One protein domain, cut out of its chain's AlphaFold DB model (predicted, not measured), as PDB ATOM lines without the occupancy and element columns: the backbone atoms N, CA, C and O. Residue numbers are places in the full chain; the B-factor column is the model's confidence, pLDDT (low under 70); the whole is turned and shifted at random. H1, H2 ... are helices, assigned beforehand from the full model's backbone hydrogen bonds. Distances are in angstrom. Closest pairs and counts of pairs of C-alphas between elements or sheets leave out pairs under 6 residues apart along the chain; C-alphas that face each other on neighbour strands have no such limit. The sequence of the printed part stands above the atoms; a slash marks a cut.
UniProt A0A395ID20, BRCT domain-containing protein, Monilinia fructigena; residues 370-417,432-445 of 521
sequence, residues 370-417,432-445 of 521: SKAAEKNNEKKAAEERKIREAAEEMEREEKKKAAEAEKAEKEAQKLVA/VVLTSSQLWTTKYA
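This is residues 370 to 417 and 432 to 445 of the 521 residues of the protein "BRCT domain-containing protein" of Monilinia fructigena (UniProt A0A395ID20). One long single helix, H1, makes the length of the model, and a small separate piece, residues 432 to 445 with the short helix H2, lies to one side of it. The printed part has 62 residues with two named helices, H1 then H2, and no named strand; its class is all helix. It is extended, with a radius of gyration of the C-alphas of 19.6 A and spans of 70 by 20 by 12 A.

Start at Ser 370 and go on to C-alpha 374 at (309.499, 226.601, 47.980), where H1 begins; it runs through residues 374 to 417, 63.7 A, to C-alpha 417 at (297.342, 274.216, 88.555). After the cut, look for H2 at residues 440 to 443, beginning at C-alpha 440 at (291.642, 244.347, 75.292).

H1 and H2 are apart. In H1, 38 of 40 O i to N i+4 pairs are within hydrogen-bond range; H2 is too short for such a pair. Residues 370 to 397, of which 374 to 397 belong to H1, stand free.

The C-alphas of Ser 370 and Ala 417, the two farthest apart, are 70.0 A apart. Residues 418 to 431 are not printed, and C-alphas 417 and 432 are 18.4 A apart across this cut. The pLDDT is under 70 at residues 370, 373 and 432 to 436.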
ATOM      1  N   SER A 370     310.566 220.533  46.133       69.94
ATOM      2  CA  SER A 370     309.681 220.765  45.003       69.94
ATOM      3  C   SER A 370     309.440 222.261  44.812       69.94
ATOM      4  O   SER A 370     309.108 222.979  45.756       69.94
ATOM      5  N   LYS A 371     309.443 222.719  43.552       72.31
ATOM      6  CA  LYS A 371     309.150 224.117  43.157       72.31
ATOM      7  C   LYS A 371     307.741 224.626  43.523       72.31
ATOM      8  O   LYS A 371     307.359 225.739  43.156       72.31
ATOM      9  N   ALA A 372     306.944 223.800  44.205       70.69
ATOM     10  CA  ALA A 372     305.657 224.138  44.803       70.69
ATOM     11  C   ALA A 372     305.742 224.324  46.334       70.69
ATOM     12  O   ALA A 372     305.010 225.155  46.869       70.69
ATOM     13  N   ALA A 373     306.632 223.598  47.020       65.31
ATOM     14  CA  ALA A 373     306.914 223.760  48.447       65.31
ATOM     15  C   ALA A 373     307.686 225.062  48.718       65.31
ATOM     16  O   ALA A 373     307.265 225.853  49.560       65.31
ATOM     17  N   GLU A 374     308.734 225.341  47.934       75.81
ATOM     18  CA  GLU A 374     309.499 226.601  47.980       75.81
ATOM     19  C   GLU A 374     308.558 227.816  47.916       75.81
ATOM     20  O   GLU A 374     308.511 228.630  48.834       75.81
ATOM     21  N   LYS A 375     307.691 227.855  46.894       80.38
ATOM     22  CA  LYS A 375     306.700 228.923  46.655       80.38
ATOM     23  C   LYS A 375     305.552 228.977  47.668       80.38
ATOM     24  O   LYS A 375     304.722 229.884  47.596       80.38
ATOM     25  N   ASN A 376     305.450 228.000  48.565       78.38
ATOM     26  CA  ASN A 376     304.536 228.027  49.707       78.38
ATOM     27  C   ASN A 376     305.250 228.642  50.921       78.38
ATOM     28  O   ASN A 376     304.710 229.529  51.576       78.38
ATOM     29  N   ASN A 377     306.501 228.244  51.160       75.75
ATOM     30  CA  ASN A 377     307.339 228.768  52.240       75.75
ATOM     31  C   ASN A 377     307.692 230.248  52.022       75.75
ATOM     32  O   ASN A 377     307.540 231.048  52.937       75.75
ATOM     33  N   GLU A 378     308.063 230.627  50.798       83.00
ATOM     34  CA  GLU A 378     308.327 232.011  50.385       83.00
ATOM     35  C   GLU A 378     307.103 232.916  50.610       83.00
ATOM     36  O   GLU A 378     307.226 234.015  51.146       83.00
ATOM     37  N   LYS A 379     305.895 232.432  50.282       85.62
ATOM     38  CA  LYS A 379     304.645 233.164  50.544       85.62
ATOM     39  C   LYS A 379     304.370 233.328  52.031       85.62
ATOM     40  O   LYS A 379     304.080 234.443  52.450       85.62
ATOM     41  N   LYS A 380     304.507 232.258  52.822       81.25
ATOM     42  CA  LYS A 380     304.361 232.321  54.284       81.25
ATOM     43  C   LYS A 380     305.340 233.330  54.888       81.25
ATOM     44  O   LYS A 380     304.907 234.191  55.639       81.25
ATOM     45  N   ALA A 381     306.615 233.296  54.495       84.25
ATOM     46  CA  ALA A 381     307.629 234.242  54.965       84.25
ATOM     47  C   ALA A 381     307.331 235.695  54.537       84.25
ATOM     48  O   ALA A 381     307.519 236.628  55.317       84.25
ATOM     49  N   ALA A 382     306.819 235.906  53.320       87.31
ATOM     50  CA  ALA A 382     306.408 237.225  52.836       87.31
ATOM     51  C   ALA A 382     305.128 237.755  53.516       87.31
ATOM     52  O   ALA A 382     304.967 238.968  53.651       87.31
ATOM     53  N   GLU A 383     304.217 236.876  53.938       87.00
ATOM     54  CA  GLU A 383     303.040 237.218  54.748       87.00
ATOM     55  C   GLU A 383     303.439 237.497  56.208       87.00
ATOM     56  O   GLU A 383     303.051 238.524  56.759       87.00
ATOM     57  N   GLU A 384     304.293 236.664  56.803       84.19
ATOM     58  CA  GLU A 384     304.821 236.815  58.165       84.19
ATOM     59  C   GLU A 384     305.642 238.103  58.331       84.19
ATOM     60  O   GLU A 384     305.419 238.852  59.283       84.19
ATOM     61  N   ARG A 385     306.506 238.440  57.361       89.50
ATOM     62  CA  ARG A 385     307.230 239.724  57.344       89.50
ATOM     63  C   ARG A 385     306.271 240.919  57.363       89.50
ATOM     64  O   ARG A 385     306.511 241.858  58.113       89.50
ATOM     65  N   LYS A 386     305.173 240.871  56.598       93.25
ATOM     66  CA  LYS A 386     304.158 241.942  56.562       93.25
ATOM     67  C   LYS A 386     303.344 242.022  57.851       93.25
ATOM     68  O   LYS A 386     303.023 243.119  58.293       93.25
ATOM     69  N   ILE A 387     303.028 240.882  58.468       86.75
ATOM     70  CA  ILE A 387     302.367 240.831  59.781       86.75
ATOM     71  C   ILE A 387     303.266 241.473  60.843       86.75
ATOM     72  O   ILE A 387     302.789 242.287  61.632       86.75
ATOM     73  N   ARG A 388     304.568 241.164  60.829       87.81
ATOM     74  CA  ARG A 388     305.554 241.762  61.732       87.81
ATOM     75  C   ARG A 388     305.720 243.267  61.502       87.81
ATOM     76  O   ARG A 388     305.656 244.029  62.457       87.81
ATOM     77  N   GLU A 389     305.884 243.696  60.255       90.06
ATOM     78  CA  GLU A 389     306.034 245.110  59.883       90.06
ATOM     79  C   GLU A 389     304.809 245.944  60.297       90.06
ATOM     80  O   GLU A 389     304.957 246.991  60.927       90.06
ATOM     81  N   ALA A 390     303.597 245.430  60.062       87.69
ATOM     82  CA  ALA A 390     302.354 246.060  60.510       87.69
ATOM     83  C   ALA A 390     302.192 246.075  62.044       87.69
ATOM     84  O   ALA A 390     301.603 247.008  62.590       87.69
ATOM     85  N   ALA A 391     302.714 245.071  62.759       86.06
ATOM     86  CA  ALA A 391     302.722 245.055  64.222       86.06
ATOM     87  C   ALA A 391     303.709 246.087  64.800       86.06
ATOM     88  O   ALA A 391     303.340 246.847  65.695       86.06
ATOM     89  N   GLU A 392     304.926 246.172  64.254       88.19
ATOM     90  CA  GLU A 392     305.937 247.164  64.647       88.19
ATOM     91  C   GLU A 392     305.497 248.603  64.300       88.19
ATOM     92  O   GLU A 392     305.784 249.541  65.045       88.19
ATOM     93  N   GLU A 393     304.753 248.803  63.204       86.88
ATOM     94  CA  GLU A 393     304.111 250.086  62.892       86.88
ATOM     95  C   GLU A 393     302.973 250.428  63.865       86.88
ATOM     96  O   GLU A 393     302.923 251.552  64.372       86.88
ATOM     97  N   MET A 394     302.103 249.469  64.193       76.94
ATOM     98  CA  MET A 394     301.021 249.673  65.161       76.94
ATOM     99  C   MET A 394     301.562 250.008  66.558       76.94
ATOM    100  O   MET A 394     301.060 250.926  67.205       76.94
ATOM    101  N   GLU A 395     302.631 249.345  67.005       85.25
ATOM    102  CA  GLU A 395     303.304 249.666  68.269       85.25
ATOM    103  C   GLU A 395     303.946 251.066  68.239       85.25
ATOM    104  O   GLU A 395     303.891 251.813  69.221       85.25
ATOM    105  N   ARG A 396     304.513 251.469  67.093       86.88
ATOM    106  CA  ARG A 396     305.067 252.814  66.873       86.88
ATOM    107  C   ARG A 396     303.978 253.890  66.917       86.88
ATOM    108  O   ARG A 396     304.219 254.963  67.470       86.88
ATOM    109  N   GLU A 397     302.787 253.621  66.384       81.12
ATOM    110  CA  GLU A 397     301.623 254.499  66.547       81.12
ATOM    111  C   GLU A 397     301.109 254.544  67.990       81.12
ATOM    112  O   GLU A 397     300.830 255.637  68.484       81.12
ATOM    113  N   GLU A 398     301.000 253.404  68.681       80.19
ATOM    114  CA  GLU A 398     300.581 253.367  70.089       80.19
ATOM    115  C   GLU A 398     301.538 254.175  70.972       80.19
ATOM    116  O   GLU A 398     301.085 254.995  71.770       80.19
ATOM    117  N   LYS A 399     302.856 254.025  70.781       81.44
ATOM    118  CA  LYS A 399     303.880 254.801  71.500       81.44
ATOM    119  C   LYS A 399     303.799 256.301  71.199       81.44
ATOM    120  O   LYS A 399     303.889 257.101  72.129       81.44
ATOM    121  N   LYS A 400     303.567 256.702  69.941       84.44
ATOM    122  CA  LYS A 400     303.336 258.116  69.576       84.44
ATOM    123  C   LYS A 400     302.086 258.679  70.263       84.44
ATOM    124  O   LYS A 400     302.180 259.701  70.936       84.44
ATOM    125  N   LYS A 401     300.947 257.988  70.150       81.19
ATOM    126  CA  LYS A 401     299.657 258.406  70.729       81.19
ATOM    127  C   LYS A 401     299.690 258.433  72.262       81.19
ATOM    128  O   LYS A 401     299.100 259.326  72.859       81.19
ATOM    129  N   ALA A 402     300.418 257.514  72.899       76.25
ATOM    130  CA  ALA A 402     300.643 257.528  74.344       76.25
ATOM    131  C   ALA A 402     301.492 258.734  74.787       76.25
ATOM    132  O   ALA A 402     301.105 259.430  75.721       76.25
ATOM    133  N   ALA A 403     302.596 259.036  74.093       81.06
ATOM    134  CA  ALA A 403     303.437 260.195  74.404       81.06
ATOM    135  C   ALA A 403     302.739 261.542  74.120       81.06
ATOM    136  O   ALA A 403     302.993 262.534  74.803       81.06
ATOM    137  N   GLU A 404     301.853 261.596  73.124       80.00
ATOM    138  CA  GLU A 404     300.993 262.753  72.848       80.00
ATOM    139  C   GLU A 404     299.932 262.936  73.945       80.00
ATOM    140  O   GLU A 404     299.785 264.036  74.479       80.00
ATOM    141  N   ALA A 405     299.267 261.852  74.362       74.94
ATOM    142  CA  ALA A 405     298.324 261.862  75.477       74.94
ATOM    143  C   ALA A 405     298.990 262.276  76.803       74.94
ATOM    144  O   ALA A 405     298.451 263.113  77.520       74.94
ATOM    145  N   GLU A 406     300.190 261.771  77.102       80.38
ATOM    146  CA  GLU A 406     300.958 262.140  78.298       80.38
ATOM    147  C   GLU A 406     301.349 263.631  78.295       80.38
ATOM    148  O   GLU A 406     301.284 264.299  79.331       80.38
ATOM    149  N   LYS A 407     301.717 264.186  77.131       81.19
ATOM    150  CA  LYS A 407     301.958 265.629  76.969       81.19
ATOM    151  C   LYS A 407     300.679 266.432  77.206       81.19
ATOM    152  O   LYS A 407     300.708 267.364  78.008       81.19
ATOM    153  N   ALA A 408     299.566 266.038  76.586       79.25
ATOM    154  CA  ALA A 408     298.271 266.694  76.748       79.25
ATOM    155  C   ALA A 408     297.756 266.629  78.200       79.25
ATOM    156  O   ALA A 408     297.204 267.606  78.703       79.25
ATOM    157  N   GLU A 409     297.984 265.523  78.916       77.31
ATOM    158  CA  GLU A 409     297.679 265.415  80.345       77.31
ATOM    159  C   GLU A 409     298.570 266.324  81.196       77.31
ATOM    160  O   GLU A 409     298.056 267.043  82.054       77.31
ATOM    161  N   LYS A 410     299.887 266.346  80.959       79.88
ATOM    162  CA  LYS A 410     300.818 267.234  81.676       79.88
ATOM    163  C   LYS A 410     300.507 268.711  81.429       79.88
ATOM    164  O   LYS A 410     300.615 269.519  82.349       79.88
ATOM    165  N   GLU A 411     300.083 269.070  80.222       78.62
ATOM    166  CA  GLU A 411     299.628 270.419  79.882       78.62
ATOM    167  C   GLU A 411     298.289 270.754  80.557       78.62
ATOM    168  O   GLU A 411     298.180 271.774  81.236       78.62
ATOM    169  N   ALA A 412     297.299 269.858  80.489       73.81
ATOM    170  CA  ALA A 412     296.018 270.030  81.171       73.81
ATOM    171  C   ALA A 412     296.177 270.147  82.700       73.81
ATOM    172  O   ALA A 412     295.508 270.971  83.325       73.81
ATOM    173  N   GLN A 413     297.088 269.378  83.307       75.12
ATOM    174  CA  GLN A 413     297.423 269.478  84.730       75.12
ATOM    175  C   GLN A 413     298.103 270.815  85.062       75.12
ATOM    176  O   GLN A 413     297.724 271.448  86.047       75.12
ATOM    177  N   LYS A 414     299.034 271.304  84.226       79.75
ATOM    178  CA  LYS A 414     299.624 272.650  84.377       79.75
ATOM    179  C   LYS A 414     298.568 273.755  84.289       79.75
ATOM    180  O   LYS A 414     298.570 274.653  85.125       79.75
ATOM    181  N   LEU A 415     297.639 273.674  83.336       71.50
ATOM    182  CA  LEU A 415     296.551 274.649  83.179       71.50
ATOM    183  C   LEU A 415     295.577 274.638  84.372       71.50
ATOM    184  O   LEU A 415     295.147 275.701  84.822       71.50
ATOM    185  N   VAL A 416     295.275 273.461  84.932       71.75
ATOM    186  CA  VAL A 416     294.461 273.314  86.156       71.75
ATOM    187  C   VAL A 416     295.203 273.794  87.412       71.75
ATOM    188  O   VAL A 416     294.571 274.321  88.323       71.75
ATOM    189  N   ALA A 417     296.532 273.666  87.468       73.25
ATOM    190  CA  ALA A 417     297.342 274.216  88.555       73.25
ATOM    191  C   ALA A 417     297.470 275.750  88.478       73.25
ATOM    192  O   ALA A 417     297.428 276.422  89.506       73.25
ATOM    193  N   VAL A 432     290.899 260.161  79.321       52.81
ATOM    194  CA  VAL A 432     292.116 259.545  78.805       52.81
ATOM    195  C   VAL A 432     292.431 258.419  79.782       52.81
ATOM    196  O   VAL A 432     293.048 258.601  80.825       52.81
ATOM    197  N   VAL A 433     291.836 257.258  79.518       53.62
ATOM    198  CA  VAL A 433     292.064 256.056  80.311       53.62
ATOM    199  C   VAL A 433     293.484 255.605  80.006       53.62
ATOM    200  O   VAL A 433     293.795 255.310  78.851       53.62
ATOM    201  N   LEU A 434     294.332 255.573  81.041       59.81
ATOM    202  CA  LEU A 434     295.697 255.050  80.975       59.81
ATOM    203  C   LEU A 434     295.701 253.759  80.150       59.81
ATOM    204  O   LEU A 434     295.005 252.803  80.482       59.81
ATOM    205  N   THR A 435     296.461 253.726  79.058       62.09
ATOM    206  CA  THR A 435     296.304 252.705  78.004       62.09
ATOM    207  C   THR A 435     296.495 251.269  78.502       62.09
ATOM    208  O   THR A 435     295.918 250.340  77.940       62.09
ATOM    209  N   SER A 436     297.243 251.094  79.597       67.50
ATOM    210  CA  SER A 436     297.465 249.817  80.284       67.50
ATOM    211  C   SER A 436     296.277 249.313  81.120       67.50
ATOM    212  O   SER A 436     296.287 248.145  81.502       67.50
ATOM    213  N   SER A 437     295.277 250.144  81.438       79.75
ATOM    214  CA  SER A 437     294.081 249.743  82.203       79.75
ATOM    215  C   SER A 437     292.841 249.517  81.331       79.75
ATOM    216  O   SER A 437     291.785 249.126  81.832       79.75
ATOM    217  N   GLN A 438     292.952 249.731  80.016       83.88
ATOM    218  CA  GLN A 438     291.845 249.574  79.079       83.88
ATOM    219  C   GLN A 438     291.663 248.109  78.647       83.88
ATOM    220  O   GLN A 438     292.613 247.433  78.251       83.88
ATOM    221  N   LEU A 439     290.414 247.628  78.666       87.56
ATOM    222  CA  LEU A 439     290.043 246.276  78.229       87.56
ATOM    223  C   LEU A 439     290.566 245.972  76.817       87.56
ATOM    224  O   LEU A 439     290.408 246.787  75.906       87.56
ATOM    225  N   TRP A 440     291.107 244.768  76.598       85.00
ATOM    226  CA  TRP A 440     291.642 244.347  75.292       85.00
ATOM    227  C   TRP A 440     290.607 244.446  74.161       85.00
ATOM    228  O   TRP A 440     290.949 244.838  73.050       85.00
ATOM    229  N   THR A 441     289.332 244.179  74.453       83.94
ATOM    230  CA  THR A 441     288.200 244.330  73.518       83.94
ATOM    231  C   THR A 441     287.931 245.778  73.096       83.94
ATOM    232  O   THR A 441     287.272 246.005  72.084       83.94
ATOM    233  N   THR A 442     288.426 246.756  73.859       82.25
ATOM    234  CA  THR A 442     288.359 248.193  73.559       82.25
ATOM    235  C   THR A 442     289.680 248.707  72.986       82.25
ATOM    236  O   THR A 442     289.652 249.546  72.091       82.25
ATOM    237  N   LYS A 443     290.829 248.184  73.442       85.19
ATOM    238  CA  LYS A 443     292.151 248.490  72.875       85.19
ATOM    239  C   LYS A 443     292.259 248.021  71.417       85.19
ATOM    240  O   LYS A 443     292.556 248.821  70.542       85.19
ATOM    241  N   TYR A 444     291.938 246.756  71.155       83.62
ATOM    242  CA  TYR A 444     291.981 246.135  69.826       83.62
ATOM    243  C   TYR A 444     290.616 246.177  69.114       83.62
ATOM    244  O   TYR A 444     290.286 245.301  68.313       83.62
ATOM    245  N   ALA A 445     289.792 247.185  69.414       85.81
ATOM    246  CA  ALA A 445     288.535 247.407  68.708       85.81
ATOM    247  C   ALA A 445     288.814 247.884  67.267       85.81
ATOM    248  O   ALA A 445     289.529 248.872  67.102       85.81
TER     249      ALA A 445